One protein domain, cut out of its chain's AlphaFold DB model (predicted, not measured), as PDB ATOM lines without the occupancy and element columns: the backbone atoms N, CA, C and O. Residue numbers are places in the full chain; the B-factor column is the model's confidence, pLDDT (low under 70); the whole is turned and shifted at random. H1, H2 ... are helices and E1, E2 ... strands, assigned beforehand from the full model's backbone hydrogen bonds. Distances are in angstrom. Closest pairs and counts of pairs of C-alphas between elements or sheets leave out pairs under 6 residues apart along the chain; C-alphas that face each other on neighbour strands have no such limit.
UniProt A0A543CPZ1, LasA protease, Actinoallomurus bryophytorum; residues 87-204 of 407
ATOM      1  N   ALA A  87      -6.967   3.291  39.522       83.06
ATOM      2  CA  ALA A  87      -7.745   3.318  40.759       83.06
ATOM      3  C   ALA A  87      -8.428   4.675  40.999       83.06
ATOM      4  O   ALA A  87      -9.570   4.712  41.439       83.06
ATOM      5  N   HIS A  88      -7.776   5.796  40.674       87.50
ATOM      6  CA  HIS A  88      -8.385   7.118  40.840       87.50
ATOM      7  C   HIS A  88      -9.567   7.332  39.885       87.50
ATOM      8  O   HIS A  88     -10.591   7.884  40.287       87.50
ATOM      9  N   VAL A  89      -9.436   6.883  38.632       90.69
ATOM     10  CA  VAL A  89     -10.531   6.944  37.650       90.69
ATOM     11  C   VAL A  89     -11.691   6.060  38.098       90.69
ATOM     12  O   VAL A  89     -12.823   6.534  38.162       90.69
ATOM     13  N   LEU A  90     -11.403   4.810  38.479       93.81
ATOM     14  CA  LEU A  90     -12.411   3.882  38.984       93.81
ATOM     15  C   LEU A  90     -13.148   4.456  40.200       93.81
ATOM     16  O   LEU A  90     -14.373   4.446  40.215       93.81
ATOM     17  N   ASN A  91     -12.435   5.020  41.177       94.38
ATOM     18  CA  ASN A  91     -13.056   5.585  42.376       94.38
ATOM     19  C   ASN A  91     -14.063   6.690  42.041       94.38
ATOM     20  O   ASN A  91     -15.159   6.693  42.593       94.38
ATOM     21  N   LYS A  92     -13.738   7.593  41.106       94.94
ATOM     22  CA  LYS A  92     -14.681   8.633  40.664       94.94
ATOM     23  C   LYS A  92     -15.926   8.048  40.002       94.94
ATOM     24  O   LYS A  92     -17.025   8.541  40.242       94.94
ATOM     25  N   LEU A  93     -15.767   7.005  39.188       96.75
ATOM     26  CA  LEU A  93     -16.899   6.330  38.549       96.75
ATOM     27  C   LEU A  93     -17.779   5.618  39.585       96.75
ATOM     28  O   LEU A  93     -18.997   5.764  39.551       96.75
ATOM     29  N   VAL A  94     -17.179   4.921  40.555       97.44
ATOM     30  CA  VAL A  94     -17.921   4.277  41.652       97.44
ATOM     31  C   VAL A  94     -18.664   5.319  42.491       97.44
ATOM     32  O   VAL A  94     -19.833   5.112  42.792       97.44
ATOM     33  N   GLN A  95     -18.050   6.467  42.801       97.19
ATOM     34  CA  GLN A  95     -18.726   7.570  43.500       97.19
ATOM     35  C   GLN A  95     -19.972   8.059  42.750       97.19
ATOM     36  O   GLN A  95     -21.006   8.308  43.367       97.19
ATOM     37  N   GLN A  96     -19.894   8.195  41.424       97.38
ATOM     38  CA  GLN A  96     -21.040   8.599  40.604       97.38
ATOM     39  C   GLN A  96     -22.156   7.551  40.632       97.38
ATOM     40  O   GLN A  96     -23.320   7.911  40.804       97.38
ATOM     41  N   VAL A  97     -21.805   6.267  40.506       97.81
ATOM     42  CA  VAL A  97     -22.769   5.159  40.592       97.81
ATOM     43  C   VAL A  97     -23.411   5.109  41.981       97.81
ATOM     44  O   VAL A  97     -24.630   5.062  42.074       97.81
ATOM     45  N   ALA A  98     -22.636   5.226  43.060       96.81
ATOM     46  CA  ALA A  98     -23.148   5.272  44.431       96.81
ATOM     47  C   ALA A  98     -24.126   6.432  44.659       96.81
ATOM     48  O   ALA A  98     -25.231   6.228  45.154       96.81
ATOM     49  N   LEU A  99     -23.795   7.647  44.218       96.81
ATOM     50  CA  LEU A  99     -24.712   8.787  44.339       96.81
ATOM     51  C   LEU A  99     -26.010   8.605  43.542       96.81
ATOM     52  O   LEU A  99     -27.054   9.112  43.956       96.81
ATOM     53  N   LYS A 100     -25.946   7.907  42.403       96.81
ATOM     54  CA  LYS A 100     -27.110   7.605  41.569       96.81
ATOM     55  C   LYS A 100     -27.996   6.535  42.205       96.81
ATOM     56  O   LYS A 100     -29.193   6.759  42.343       96.81
ATOM     57  N   GLU A 101     -27.411   5.403  42.581       95.19
ATOM     58  CA  GLU A 101     -28.143   4.205  43.012       95.19
ATOM     59  C   GLU A 101     -28.507   4.245  44.507       95.19
ATOM     60  O   GLU A 101     -29.608   3.864  44.887       95.19
ATOM     61  N   ARG A 102     -27.612   4.752  45.365       93.88
ATOM     62  CA  ARG A 102     -27.787   4.794  46.832       93.88
ATOM     63  C   ARG A 102     -28.122   6.175  47.378       93.88
ATOM     64  O   ARG A 102     -28.703   6.292  48.454       93.88
ATOM     65  N   GLY A 103     -27.805   7.237  46.638       94.50
ATOM     66  CA  GLY A 103     -28.061   8.610  47.075       94.50
ATOM     67  C   GLY A 103     -29.513   8.899  47.488       94.50
ATOM     68  O   GLY A 103     -29.698   9.597  48.484       94.50
ATOM     69  N   PRO A 104     -30.554   8.403  46.787       92.75
ATOM     70  CA  PRO A 104     -31.942   8.567  47.225       92.75
ATOM     71  C   PRO A 104     -32.222   7.972  48.610       92.75
ATOM     72  O   PRO A 104     -32.799   8.667  49.445       92.75
ATOM     73  N   VAL A 105     -31.756   6.744  48.871       89.19
ATOM     74  CA  VAL A 105     -31.894   6.075  50.176       89.19
ATOM     75  C   VAL A 105     -31.148   6.864  51.248       89.19
ATOM     76  O   VAL A 105     -31.745   7.238  52.248       89.19
ATOM     77  N   ALA A 106     -29.891   7.243  50.998       91.75
ATOM     78  CA  ALA A 106     -29.109   8.037  51.945       91.75
ATOM     79  C   ALA A 106     -29.774   9.384  52.291       91.75
ATOM     80  O   ALA A 106     -29.813   9.776  53.453       91.75
ATOM     81  N   ARG A 107     -30.342  10.103  51.310       92.44
ATOM     82  CA  ARG A 107     -31.069  11.361  51.574       92.44
ATOM     83  C   ARG A 107     -32.303  11.147  52.444       92.44
ATOM     84  O   ARG A 107     -32.572  11.979  53.307       92.44
ATOM     85  N   HIS A 108     -33.042  10.067  52.191       89.31
ATOM     86  CA  HIS A 108     -34.213   9.697  52.977       89.31
ATOM     87  C   HIS A 108     -33.821   9.361  54.420       89.31
ATOM     88  O   HIS A 108     -34.301  10.017  55.340       89.31
ATOM     89  N   GLU A 109     -32.891   8.421  54.603       85.19
ATOM     90  CA  GLU A 109     -32.402   7.972  55.915       85.19
ATOM     91  C   GLU A 109     -31.810   9.119  56.744       85.19
ATOM     92  O   GLU A 109     -32.031   9.210  57.947       85.19
ATOM     93  N   TYR A 110     -31.077  10.035  56.108       88.81
ATOM     94  CA  TYR A 110     -30.450  11.159  56.811       88.81
ATOM     95  C   TYR A 110     -31.359  12.371  56.985       88.81
ATOM     96  O   TYR A 110     -30.922  13.363  57.569       88.81
ATOM     97  N   GLY A 111     -32.570  12.358  56.419       88.50
ATOM     98  CA  GLY A 111     -33.434  13.540  56.375       88.50
ATOM     99  C   GLY A 111     -32.761  14.752  55.712       88.50
ATOM    100  O   GLY A 111     -33.046  15.897  56.065       88.50
ATOM    101  N   ALA A 112     -31.834  14.521  54.774       87.19
ATOM    102  CA  ALA A 112     -30.941  15.544  54.240       87.19
ATOM    103  C   ALA A 112     -31.088  15.703  52.722       87.19
ATOM    104  O   ALA A 112     -30.995  14.748  51.957       87.19
ATOM    105  N   GLN A 113     -31.232  16.947  52.258       86.31
ATOM    106  CA  GLN A 113     -31.297  17.253  50.819       86.31
ATOM    107  C   GLN A 113     -29.933  17.116  50.124       86.31
ATOM    108  O   GLN A 113     -29.848  16.777  48.942       86.31
ATOM    109  N   LYS A 114     -28.850  17.385  50.859       89.44
ATOM    110  CA  LYS A 114     -27.469  17.274  50.381       89.44
ATOM    111  C   LYS A 114     -26.750  16.195  51.176       89.44
ATOM    112  O   LYS A 114     -26.816  16.189  52.400       89.44
ATOM    113  N   ILE A 115     -26.036  15.334  50.463       92.69
ATOM    114  CA  ILE A 115     -25.197  14.271  51.021       92.69
ATOM    115  C   ILE A 115     -23.751  14.480  50.580       92.69
ATOM    116  O   ILE A 115     -23.496  15.098  49.541       92.69
ATOM    117  N   ALA A 116     -22.810  14.003  51.390       91.69
ATOM    118  CA  ALA A 116     -21.390  14.077  51.076       91.69
ATOM    119  C   ALA A 116     -21.026  13.166  49.891       91.69
ATOM    120  O   ALA A 116     -21.775  12.261  49.517       91.69
ATOM    121  N   ALA A 117     -19.854  13.405  49.300       91.44
ATOM    122  CA  ALA A 117     -19.314  12.499  48.295       91.44
ATOM    123  C   ALA A 117     -19.008  11.127  48.933       91.44
ATOM    124  O   ALA A 117     -18.462  11.101  50.041       91.44
ATOM    125  N   PRO A 118     -19.298  10.006  48.247       94.62
ATOM    126  CA  PRO A 118     -19.017   8.685  48.788       94.62
ATOM    127  C   PRO A 118     -17.515   8.456  48.987       94.62
ATOM    128  O   PRO A 118     -16.685   8.855  48.162       94.62
ATOM    129  N   VAL A 119     -17.155   7.763  50.060       92.75
ATOM    130  CA  VAL A 119     -15.820   7.216  50.291       92.75
ATOM    131  C   VAL A 119     -15.751   5.862  49.597       92.75
ATOM    132  O   VAL A 119     -16.540   4.976  49.901       92.75
ATOM    133  N   VAL A 120     -14.815   5.700  48.663       93.44
ATOM    134  CA  VAL A 120     -14.643   4.458  47.894       93.44
ATOM    135  C   VAL A 120     -13.309   3.821  48.232       93.44
ATOM    136  O   VAL A 120     -12.267   4.480  48.175       93.44
ATOM    137  N   ARG A 121     -13.335   2.518  48.513       91.75
ATOM    138  CA  ARG A 121     -12.142   1.705  48.713       91.75
ATOM    139  C   ARG A 121     -12.156   0.509  47.774       91.75
ATOM    140  O   ARG A 121     -13.113  -0.258  47.747       91.75
ATOM    141  N   VAL A 122     -11.059   0.324  47.044       93.56
ATOM    142  CA  VAL A 122     -10.816  -0.925  46.321       93.56
ATOM    143  C   VAL A 122     -10.187  -1.915  47.295       93.56
ATOM    144  O   VAL A 122      -9.099  -1.658  47.808       93.56
ATOM    145  N   ASN A 123     -10.850  -3.042  47.536       92.56
ATOM    146  CA  ASN A 123     -10.366  -4.069  48.457       92.56
ATOM    147  C   ASN A 123      -9.436  -5.043  47.725       92.56
ATOM    148  O   ASN A 123      -8.387  -5.414  48.247       92.56
ATOM    149  N   ARG A 124      -9.793  -5.443  46.496       94.25
ATOM    150  CA  ARG A 124      -8.975  -6.331  45.656       94.25
ATOM    151  C   ARG A 124      -9.054  -5.948  44.184       94.25
ATOM    152  O   ARG A 124     -10.124  -5.630  43.672       94.25
ATOM    153  N   PHE A 125      -7.921  -6.061  43.496       95.31
ATOM    154  CA  PHE A 125      -7.846  -6.066  42.036       95.31
ATOM    155  C   PHE A 125      -7.551  -7.476  41.533       95.31
ATOM    156  O   PHE A 125      -6.795  -8.219  42.155       95.31
ATOM    157  N   GLY A 126      -8.084  -7.811  40.362       93.44
ATOM    158  CA  GLY A 126      -7.655  -8.999  39.630       93.44
ATOM    159  C   GLY A 126      -6.216  -8.850  39.141       93.44
ATOM    160  O   GLY A 126      -5.713  -7.735  38.998       93.44
ATOM    161  N   SER A 127      -5.568  -9.968  38.815       88.31
ATOM    162  CA  SER A 127      -4.173  -9.999  38.344       88.31
ATOM    163  C   SER A 127      -3.917  -9.071  37.150       88.31
ATOM    164  O   SER A 127      -2.917  -8.364  37.111       88.31
ATOM    165  N   GLN A 128      -4.863  -9.005  36.209       89.00
ATOM    166  CA  GLN A 128      -4.799  -8.123  35.037       89.00
ATOM    167  C   GLN A 128      -5.357  -6.713  35.290       89.00
ATOM    168  O   GLN A 128      -5.506  -5.939  34.351       89.00
ATOM    169  N   ARG A 129      -5.758  -6.391  36.527       90.25
ATOM    170  CA  ARG A 129      -6.440  -5.139  36.911       90.25
ATOM    171  C   ARG A 129      -7.678  -4.792  36.078       90.25
ATOM    172  O   ARG A 129      -8.132  -3.656  36.104       90.25
ATOM    173  N   ARG A 130      -8.254  -5.778  35.382       93.88
ATOM    174  CA  ARG A 130      -9.528  -5.646  34.660       93.88
ATOM    175  C   ARG A 130     -10.739  -5.878  35.551       93.88
ATOM    176  O   ARG A 130     -11.845  -5.572  35.150       93.88
ATOM    177  N   TRP A 131     -10.532  -6.408  36.747       97.25
ATOM    178  CA  TRP A 131     -11.580  -6.619  37.733       97.25
ATOM    179  C   TRP A 131     -11.198  -5.930  39.031       97.25
ATOM    180  O   TRP A 131     -10.023  -5.944  39.412       97.25
ATOM    181  N   ALA A 132     -12.187  -5.366  39.708       97.25
ATOM    182  CA  ALA A 132     -12.043  -4.813  41.039       97.25
ATOM    183  C   ALA A 132     -13.247  -5.197  41.897       97.25
ATOM    184  O   ALA A 132     -14.382  -5.222  41.425       97.25
ATOM    185  N   PHE A 133     -12.972  -5.470  43.163       97.69
ATOM    186  CA  PHE A 133     -13.963  -5.639  44.211       97.69
ATOM    187  C   PHE A 133     -13.664  -4.635  45.312       97.69
ATOM    188  O   PHE A 133     -12.497  -4.435  45.672       97.69
ATOM    189  N   GLY A 134     -14.697  -3.999  45.844       96.12
ATOM    190  CA  GLY A 134     -14.502  -2.987  46.859       96.12
ATOM    191  C   GLY A 134     -15.763  -2.592  47.593       96.12
ATOM    192  O   GLY A 134     -16.802  -3.249  47.518       96.12
ATOM    193  N   THR A 135     -15.627  -1.498  48.323       95.50
ATOM    194  CA  THR A 135     -16.644  -0.937  49.202       95.50
ATOM    195  C   THR A 135     -16.844   0.538  48.908       95.50
ATOM    196  O   THR A 135     -15.908   1.247  48.529       95.50
ATOM    197  N   GLU A 136     -18.075   0.997  49.064       95.06
ATOM    198  CA  GLU A 136     -18.426   2.407  49.006       95.06
ATOM    199  C   GLU A 136     -19.306   2.768  50.198       95.06
ATOM    200  O   GLU A 136     -20.076   1.935  50.684       95.06
ATOM    201  N   VAL A 137     -19.128   3.986  50.699       94.62
ATOM    202  CA  VAL A 137     -19.879   4.510  51.833       94.62
ATOM    203  C   VAL A 137     -20.257   5.953  51.579       94.62
ATOM    204  O   VAL A 137     -19.383   6.782  51.340       94.62
ATOM    205  N   ILE A 138     -21.536   6.277  51.709       94.38
ATOM    206  CA  ILE A 138     -22.050   7.639  51.766       94.38
ATOM    207  C   ILE A 138     -22.019   8.094  53.233       94.38
ATOM    208  O   ILE A 138     -22.741   7.534  54.059       94.38
ATOM    209  N   PRO A 139     -21.191   9.095  53.586       92.00
ATOM    210  CA  PRO A 139     -21.134   9.612  54.948       92.00
ATOM    211  C   PRO A 139     -22.460  10.245  55.387       92.00
ATOM    212  O   PRO A 139     -23.050  11.008  54.607       92.00
ATOM    213  N   PRO A 140     -22.886  10.036  56.644       88.88
ATOM    214  CA  PRO A 140     -23.968  10.813  57.217       88.88
ATOM    215  C   PRO A 140     -23.520  12.271  57.442       88.88
ATOM    216  O   PRO A 140     -22.318  12.534  57.614       88.88
ATOM    217  N   PRO A 141     -24.452  13.245  57.432       86.94
ATOM    218  CA  PRO A 141     -24.131  14.644  57.698       86.94
ATOM    219  C   PRO A 141     -23.437  14.836  59.050       86.94
ATOM    220  O   PRO A 141     -23.628  14.068  59.993       86.94
ATOM    221  N   GLN A 142     -22.634  15.894  59.169       84.69
ATOM    222  CA  GLN A 142     -22.024  16.233  60.454       84.69
ATOM    223  C   GLN A 142     -23.102  16.480  61.515       84.69
ATOM    224  O   GLN A 142     -24.106  17.138  61.250       84.69
ATOM    225  N   GLY A 143     -22.861  15.965  62.720       81.06
ATOM    226  CA  GLY A 143     -23.757  16.137  63.865       81.06
ATOM    227  C   GLY A 143     -24.857  15.081  64.006       81.06
ATOM    228  O   GLY A 143     -25.521  15.084  65.034       81.06
ATOM    229  N   THR A 144     -25.027  14.158  63.052       81.06
ATOM    230  CA  THR A 144     -26.065  13.113  63.145       81.06
ATOM    231  C   THR A 144     -25.551  11.827  63.793       81.06
ATOM    232  O   THR A 144     -24.365  11.480  63.713       81.06
ATOM    233  N   THR A 145     -26.445  11.071  64.431       77.56
ATOM    234  CA  THR A 145     -26.099   9.761  65.010       77.56
ATOM    235  C   THR A 145     -26.394   8.585  64.070       77.56
ATOM    236  O   THR A 145     -26.127   7.433  64.412       77.56
ATOM    237  N   ALA A 146     -26.839   8.878  62.847       78.88
ATOM    238  CA  ALA A 146     -27.039   7.901  61.785       78.88
ATOM    239  C   ALA A 146     -25.781   7.059  61.487       78.88
ATOM    240  O   ALA A 146     -24.642   7.537  61.558       78.88
ATOM    241  N   VAL A 147     -26.000   5.795  61.119       80.06
ATOM    242  CA  VAL A 147     -24.961   4.901  60.590       80.06
ATOM    243  C   VAL A 147     -24.716   5.235  59.104       80.06
ATOM    244  O   VAL A 147     -25.664   5.583  58.394       80.06
ATOM    245  N   PRO A 148     -23.468   5.168  58.601       89.25
ATOM    246  CA  PRO A 148     -23.188   5.405  57.186       89.25
ATOM    247  C   PRO A 148     -23.916   4.432  56.247       89.25
ATOM    248  O   PRO A 148     -24.011   3.236  56.528       89.25
ATOM    249  N   GLU A 149     -24.392   4.935  55.108       91.62
ATOM    250  CA  GLU A 149     -25.028   4.129  54.070       91.62
ATOM    251  C   GLU A 149     -23.926   3.529  53.217       91.62
ATOM    252  O   GLU A 149     -23.017   4.234  52.788       91.62
ATOM    253  N   SER A 150     -23.955   2.218  53.019       92.12
ATOM    254  CA  SER A 150     -22.788   1.491  52.542       92.12
ATOM    255  C   SER A 150     -23.171   0.364  51.606       92.12
ATOM    256  O   SER A 150     -24.132  -0.359  51.870       92.12
ATOM    257  N   SER A 151     -22.356   0.146  50.581       95.19
ATOM    258  CA  SER A 151     -22.519  -0.970  49.659       95.19
ATOM    259  C   SER A 151     -21.186  -1.619  49.298       95.19
ATOM    260  O   SER A 151     -20.107  -1.028  49.395       95.19
ATOM    261  N   LEU A 152     -21.276  -2.865  48.847       97.19
ATOM    262  CA  LEU A 152     -20.192  -3.567  48.170       97.19
ATOM    263  C   LEU A 152     -20.334  -3.343  46.668       97.19
ATOM    264  O   LEU A 152     -21.451  -3.230  46.162       97.19
ATOM    265  N   TYR A 153     -19.221  -3.316  45.942       97.94
ATOM    266  CA  TYR A 153     -19.248  -3.174  44.492       97.94
ATOM    267  C   TYR A 153     -18.319  -4.151  43.785       97.94
ATOM    268  O   TYR A 153     -17.259  -4.533  44.288       97.94
ATOM    269  N   LEU A 154     -18.716  -4.497  42.564       98.31
ATOM    270  CA  LEU A 154     -17.870  -5.143  41.572       98.31
ATOM    271  C   LEU A 154     -17.716  -4.219  40.373       98.31
ATOM    272  O   LEU A 154     -18.656  -3.533  39.971       98.31
ATOM    273  N   ALA A 155     -16.521  -4.219  39.799       98.19
ATOM    274  CA  ALA A 155     -16.227  -3.481  38.588       98.19
ATOM    275  C   ALA A 155     -15.429  -4.344  37.608       98.19
ATOM    276  O   ALA A 155     -14.457  -4.997  37.997       98.19
ATOM    277  N   HIS A 156     -15.819  -4.308  36.336       97.62
ATOM    278  CA  HIS A 156     -15.161  -4.994  35.230       97.62
ATOM    279  C   HIS A 156     -14.820  -3.990  34.125       97.62
ATOM    280  O   HIS A 156     -15.689  -3.274  33.634       97.62
ATOM    281  N   ALA A 157     -13.553  -3.934  33.733       95.31
ATOM    282  CA  ALA A 157     -13.073  -3.116  32.634       95.31
ATOM    283  C   ALA A 157     -13.450  -3.750  31.284       95.31
ATOM    284  O   ALA A 157     -13.023  -4.861  30.955       95.31
ATOM    285  N   THR A 158     -14.214  -3.007  30.488       88.62
ATOM    286  CA  THR A 158     -14.718  -3.371  29.160       88.62
ATOM    287  C   THR A 158     -14.184  -2.375  28.130       88.62
ATOM    288  O   THR A 158     -14.775  -1.321  27.910       88.62
ATOM    289  N   GLY A 159     -13.039  -2.684  27.511       85.44
ATOM    290  CA  GLY A 159     -12.327  -1.717  26.665       85.44
ATOM    291  C   GLY A 159     -11.836  -0.531  27.499       85.44
ATOM    292  O   GLY A 159     -11.161  -0.736  28.509       85.44
ATOM    293  N   ASP A 160     -12.222   0.683  27.106       84.31
ATOM    294  CA  ASP A 160     -11.858   1.932  27.795       84.31
ATOM    295  C   ASP A 160     -12.849   2.346  28.900       84.31
ATOM    296  O   ASP A 160     -12.713   3.414  29.501       84.31
ATOM    297  N   SER A 161     -13.866   1.524  29.179       91.06
ATOM    298  CA  SER A 161     -14.894   1.804  30.185       91.06
ATOM    299  C   SER A 161     -14.901   0.778  31.317       91.06
ATOM    300  O   SER A 161     -14.323  -0.304  31.218       91.06
ATOM    301  N   TRP A 162     -15.566   1.127  32.419       95.75
ATOM    302  CA  TRP A 162     -15.822   0.222  33.536       95.75
ATOM    303  C   TRP A 162     -17.319  -0.043  33.651       95.75
ATOM    304  O   TRP A 162     -18.097   0.891  33.843       95.75
ATOM    305  N   LYS A 163     -17.716  -1.315  33.602       97.31
ATOM    306  CA  LYS A 163     -19.024  -1.759  34.084       97.31
ATOM    307  C   LYS A 163     -18.944  -1.902  35.600       97.31
ATOM    308  O   LYS A 163     -18.125  -2.673  36.090       97.31
ATOM    309  N   ILE A 164     -19.764  -1.154  36.331       98.25
ATOM    310  CA  ILE A 164     -19.775  -1.113  37.799       98.25
ATOM    311  C   ILE A 164     -21.179  -1.472  38.266       98.25
ATOM    312  O   ILE A 164     -22.148  -0.917  37.755       98.25
ATOM    313  N   ALA A 165     -21.280  -2.361  39.248       97.88
ATOM    314  CA  ALA A 165     -22.536  -2.660  39.919       97.88
ATOM    315  C   ALA A 165     -22.330  -2.666  41.433       97.88
ATOM    316  O   ALA A 165     -21.301  -3.139  41.926       97.88
ATOM    317  N   LEU A 166     -23.323  -2.152  42.155       97.69
ATOM    318  CA  LEU A 166     -23.385  -2.201  43.614       97.69
ATOM    319  C   LEU A 166     -24.282  -3.362  44.036       97.69
ATOM    320  O   LEU A 166     -25.263  -3.642  43.348       97.69
ATOM    321  N   ALA A 167     -24.000  -3.990  45.173       96.31
ATOM    322  CA  ALA A 167     -24.917  -4.963  45.759       96.31
ATOM    323  C   ALA A 167     -26.322  -4.343  45.876       96.31
ATOM    324  O   ALA A 167     -26.456  -3.204  46.337       96.31
ATOM    325  N   GLY A 168     -27.336  -5.075  45.414       93.25
ATOM    326  CA  GLY A 168     -28.743  -4.665  45.347       93.25
ATOM    327  C   GLY A 168     -29.164  -4.111  43.989       93.25
ATOM    328  O   GLY A 168     -30.354  -3.958  43.727       93.25
ATOM    329  N   THR A 169     -28.210  -3.825  43.099       94.56
ATOM    330  CA  THR A 169     -28.517  -3.347  41.744       94.56
ATOM    331  C   THR A 169     -28.705  -4.516  40.769       94.56
ATOM    332  O   THR A 169     -28.031  -5.541  40.903       94.56
ATOM    333  N   PRO A 170     -29.555  -4.380  39.730       93.94
ATOM    334  CA  PRO A 170     -29.851  -5.472  38.796       93.94
ATOM    335  C   PRO A 170     -28.633  -6.088  38.087       93.94
ATOM    336  O   PRO A 170     -28.662  -7.263  37.723       93.94
ATOM    337  N   ASP A 171     -27.560  -5.315  37.893       95.56
ATOM    338  CA  ASP A 171     -26.339  -5.767  37.215       95.56
ATOM    339  C   ASP A 171     -25.378  -6.553  38.125       95.56
ATOM    340  O   ASP A 171     -24.476  -7.239  37.627       95.56
ATOM    341  N   PHE A 172     -25.547  -6.482  39.449       97.25
ATOM    342  CA  PHE A 172     -24.617  -7.085  40.405       97.25
ATOM    343  C   PHE A 172     -24.563  -8.618  40.319       97.25
ATOM    344  O   PHE A 172     -23.451  -9.146  40.227       97.25
ATOM    345  N   PRO A 173     -25.687  -9.358  40.204       96.25
ATOM    346  CA  PRO A 173     -25.662 -10.809  39.993       96.25
ATOM    347  C   PRO A 173     -24.910 -11.261  38.738       96.25
ATOM    348  O   PRO A 173     -24.355 -12.360  38.700       96.25
ATOM    349  N   ALA A 174     -24.909 -10.451  37.674       96.69
ATOM    350  CA  ALA A 174     -24.149 -10.768  36.469       96.69
ATOM    351  C   ALA A 174     -22.644 -10.634  36.731       96.69
ATOM    352  O   ALA A 174     -21.893 -11.576  36.481       96.69
ATOM    353  N   LEU A 175     -22.219  -9.518  37.334       97.88
ATOM    354  CA  LEU A 175     -20.815  -9.319  37.695       97.88
ATOM    355  C   LEU A 175     -20.322 -10.334  38.735       97.88
ATOM    356  O   LEU A 175     -19.188 -10.790  38.622       97.88
ATOM    357  N   LEU A 176     -21.151 -10.737  39.706       97.00
ATOM    358  CA  LEU A 176     -20.815 -11.776  40.690       97.00
ATOM    359  C   LEU A 176     -20.435 -13.107  40.024       97.00
ATOM    360  O   LEU A 176     -19.444 -13.735  40.412       97.00
ATOM    361  N   ARG A 177     -21.206 -13.525  39.010       96.69
ATOM    362  CA  ARG A 177     -20.978 -14.774  38.264       96.69
ATOM    363  C   ARG A 177     -19.753 -14.701  37.357       96.69
ATOM    364  O   ARG A 177     -19.049 -15.694  37.210       96.69
ATOM    365  N   GLU A 178     -19.508 -13.543  36.754       96.88
ATOM    366  CA  GLU A 178     -18.396 -13.325  35.822       96.88
ATOM    367  C   GLU A 178     -17.053 -13.065  36.527       96.88
ATOM    368  O   GLU A 178     -15.995 -13.342  35.954       96.88
ATOM    369  N   ALA A 179     -17.072 -12.541  37.758       97.31
ATOM    370  CA  ALA A 179     -15.863 -12.170  38.480       97.31
ATOM    371  C   ALA A 179     -14.939 -13.383  38.695       97.31
ATOM    372  O   ALA A 179     -15.379 -14.414  39.222       97.31
ATOM    373  N   PRO A 180     -13.639 -13.277  38.359       96.75
ATOM    374  CA  PRO A 180     -12.698 -14.376  38.524       96.75
ATOM    375  C   PRO A 180     -12.474 -14.693  40.007       96.75
ATOM    376  O   PRO A 180     -12.550 -13.819  40.871       96.75
ATOM    377  N   THR A 181     -12.111 -15.940  40.307       95.12
ATOM    378  CA  THR A 181     -11.853 -16.410  41.683       95.12
ATOM    379  C   THR A 181     -10.717 -15.668  42.387       95.12
ATOM    380  O   THR A 181     -10.717 -15.589  43.611       95.12
ATOM    381  N   SER A 182      -9.785 -15.080  41.630       93.38
ATOM    382  CA  SER A 182      -8.724 -14.213  42.160       93.38
ATOM    383  C   SER A 182      -9.237 -12.882  42.716       93.38
ATOM    384  O   SER A 182      -8.545 -12.247  43.506       93.38
ATOM    385  N   VAL A 183     -10.437 -12.453  42.316       96.12
ATOM    386  CA  VAL A 183     -11.107 -11.248  42.830       96.12
ATOM    387  C   VAL A 183     -12.207 -11.597  43.811       96.12
ATOM    388  O   VAL A 183     -12.388 -10.863  44.779       96.12
ATOM    389  N   LEU A 184     -12.921 -12.696  43.567       96.38
ATOM    390  CA  LEU A 184     -14.014 -13.153  44.409       96.38
ATOM    391  C   LEU A 184     -13.965 -14.684  44.578       96.38
ATOM    392  O   LEU A 184     -14.460 -15.427  43.719       96.38
ATOM    393  N   PRO A 185     -13.346 -15.176  45.665       95.44
ATOM    394  CA  PRO A 185     -13.315 -16.595  46.000       95.44
ATOM    395  C   PRO A 185     -14.721 -17.194  46.140       95.44
ATOM    396  O   PRO A 185     -15.677 -16.500  46.480       95.44
ATOM    397  N   GLY A 186     -14.850 -18.507  45.923       95.38
ATOM    398  CA  GLY A 186     -16.154 -19.181  45.829       95.38
ATOM    399  C   GLY A 186     -17.063 -18.972  47.042       95.38
ATOM    400  O   GLY A 186     -18.201 -18.546  46.882       95.38
ATOM    401  N   GLY A 187     -16.552 -19.191  48.256       93.75
ATOM    402  CA  GLY A 187     -17.362 -19.004  49.461       93.75
ATOM    403  C   GLY A 187     -17.776 -17.548  49.697       93.75
ATOM    404  O   GLY A 187     -18.812 -17.298  50.310       93.75
ATOM    405  N   GLU A 188     -16.979 -16.590  49.219       96.44
ATOM    406  CA  GLU A 188     -17.308 -15.168  49.279       96.44
ATOM    407  C   GLU A 188     -18.394 -14.811  48.273       96.44
ATOM    408  O   GLU A 188     -19.371 -14.168  48.644       96.44
ATOM    409  N   ARG A 189     -18.290 -15.327  47.042       97.06
ATOM    410  CA  ARG A 189     -19.343 -15.204  46.031       97.06
ATOM    411  C   ARG A 189     -20.685 -15.683  46.573       97.06
ATOM    412  O   ARG A 189     -21.653 -14.941  46.491       97.06
ATOM    413  N   THR A 190     -20.728 -16.859  47.195       95.81
ATOM    414  CA  THR A 190     -21.971 -17.405  47.758       95.81
ATOM    415  C   THR A 190     -22.567 -16.508  48.846       95.81
ATOM    416  O   THR A 190     -23.779 -16.312  48.875       95.81
ATOM    417  N   ALA A 191     -21.748 -15.935  49.731       95.44
ATOM    418  CA  ALA A 191     -22.246 -15.010  50.751       95.44
ATOM    419  C   ALA A 191     -22.823 -13.730  50.122       95.44
ATOM    420  O   ALA A 191     -23.898 -13.282  50.513       95.44
ATOM    421  N   LEU A 192     -22.148 -13.178  49.109       96.62
ATOM    422  CA  LEU A 192     -22.619 -11.984  48.406       96.62
ATOM    423  C   LEU A 192     -23.871 -12.237  47.566       96.62
ATOM    424  O   LEU A 192     -24.715 -11.354  47.486       96.62
ATOM    425  N   GLU A 193     -24.027 -13.425  46.982       95.69
ATOM    426  CA  GLU A 193     -25.260 -13.829  46.294       95.69
ATOM    427  C   GLU A 193     -26.452 -13.864  47.259       95.69
ATOM    428  O   GLU A 193     -27.534 -13.387  46.921       95.69
ATOM    429  N   ARG A 194     -26.264 -14.387  48.479       94.88
ATOM    430  CA  ARG A 194     -27.317 -14.388  49.510       94.88
ATOM    431  C   ARG A 194     -27.621 -12.983  50.013       94.88
ATOM    432  O   ARG A 194     -28.790 -12.632  50.139       94.88
ATOM    433  N   TYR A 195     -26.585 -12.179  50.251       95.44
ATOM    434  CA  TYR A 195     -26.748 -10.778  50.626       95.44
ATOM    435  C   TYR A 195     -27.519 -10.006  49.552       95.44
ATOM    436  O   TYR A 195     -28.512  -9.367  49.866       95.44
ATOM    437  N   ASP A 196     -27.156 -10.134  48.276       94.19
ATOM    438  CA  ASP A 196     -27.859  -9.483  47.162       94.19
ATOM    439  C   ASP A 196     -29.317  -9.956  47.014       94.19
ATOM    440  O   ASP A 196     -30.212  -9.178  46.683       94.19
ATOM    441  N   ALA A 197     -29.598 -11.220  47.338       91.06
ATOM    442  CA  ALA A 197     -30.954 -11.760  47.328       91.06
ATOM    443  C   ALA A 197     -31.818 -11.326  48.532       91.06
ATOM    444  O   ALA A 197     -33.044 -11.450  48.461       91.06
ATOM    445  N   SER A 198     -31.218 -10.810  49.613       86.38
ATOM    446  CA  SER A 198     -31.901 -10.521  50.889       86.38
ATOM    447  C   SER A 198     -33.030  -9.482  50.786       86.38
ATOM    448  O   SER A 198     -34.006  -9.555  51.538       86.38
ATOM    449  N   ALA A 199     -32.966  -8.578  49.801       69.19
ATOM    450  CA  ALA A 199     -34.024  -7.612  49.478       69.19
ATOM    451  C   ALA A 199     -35.386  -8.275  49.219       69.19
ATOM    452  O   ALA A 199     -36.445  -7.822  49.660       69.19
ATOM    453  N   LYS A 200     -35.364  -9.419  48.523       55.50
ATOM    454  CA  LYS A 200     -36.571 -10.112  48.046       55.50
ATOM    455  C   LYS A 200     -37.323 -10.852  49.153       55.50
ATOM    456  O   LYS A 200     -38.453 -11.277  48.929       55.50
ATOM    457  N   SER A 201     -36.727 -11.004  50.338       48.12
ATOM    458  CA  SER A 201     -37.363 -11.648  51.494       48.12
ATOM    459  C   SER A 201     -37.954 -10.654  52.502       48.12
ATOM    460  O   SER A 201     -38.878 -11.022  53.231       48.12
ATOM    461  N   ALA A 202     -37.506  -9.394  52.520       45.47
ATOM    462  CA  ALA A 202     -37.964  -8.392  53.490       45.47
ATOM    463  C   ALA A 202     -39.391  -7.878  53.206       45.47
ATOM    464  O   ALA A 202     -40.168  -7.659  54.135       45.47
ATOM    465  N   SER A 203     -39.794  -7.801  51.932       39.06
ATOM    466  CA  SER A 203     -41.172  -7.466  51.527       39.06
ATOM    467  C   SER A 203     -42.192  -8.583  51.806       39.06
ATOM    468  O   SER A 203     -43.394  -8.356  51.689       39.06
ATOM    469  N   GLN A 204     -41.747  -9.773  52.235       35.72
ATOM    470  CA  GLN A 204     -42.632 -10.884  52.604       35.72
ATOM    471  C   GLN A 204     -42.799 -11.100  54.110       35.72
ATOM    472  O   GLN A 204     -43.699 -11.850  54.490       35.72
TER     473      GLN A 204
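Overview. This is residues 87 to 204 of the 407 residues of the protein "LasA protease" of Actinoallomurus bryophytorum (UniProt A0A543CPZ1). One strongly twisted sheet of four antiparallel strands curls round the long helix H1, while H3 packs on the opposite face and H4 folds back along H3. H2 follows H1 near one end of the sheet, and the short H5 trails from H4, away from the sheet. The printed part has 118 residues, with named elements in the order H1 H2 E1 E2 E3 E4 H3 H4 H5, sheet order E1 E2 E3 E4, class mixed. It is compact, with a radius of gyration of the C-alphas of 14.7 A, and flat, spanning 42 by 38 by 20 A.

Arrangement. E1, residues 119 to 125, E2, 131 to 138, E3, 149 to 158, and E4, 161 to 166, form a meander, each strand the antiparallel neighbour of the one before in a hairpin. Within hydrogen-bond range are N 121 and O 135 at 2.9 A, N 134 and O 153 at 3.0 A, and N 156 and O 163 at 2.8 A. H1, residues 87 to 101, is on the sheet; its closest C-alphas to E1 are Asn 91 and Val 120, 5.9 A. H2, residues 103 to 109, is on it too, with C-alphas Ala 106 and Glu 149 of E3 closest at 6.0 A. H3, residues 172 to 178, makes three layers, helices on both faces: H1 and H2 on one, H3 on the other, at a height of 8.7 A over the sheet. H4, residues 186 to 197, touches H3 in a helical hairpin, closest C-alphas Leu 176 and Arg 189 at 6.5 A, a shallow tilt of 23 degrees, opposite ways. In H1 to H4 every O i to N i+4 pair is within hydrogen-bond range; H5, residues 199 to 202, is too short for one.

Along the chain. H1 runs 20.5 A from C-alpha 87 at (-7.745, 3.318, 40.759). E3 spans 28.0 A, E2 22.6 A, E1 17.6 A, H4 16.6 A and E4 16.4 A. H5 ends at C-alpha 202, (-37.964, -8.392, 53.490).

Size, cuts and confidence. The C-alphas farthest apart, Gly 143 and Gly 159, are 42.8 A apart. The printed part has no cut and no long link. Residues 199 to 204 are under 70 in pLDDT; the mean of the printed part is 90.8.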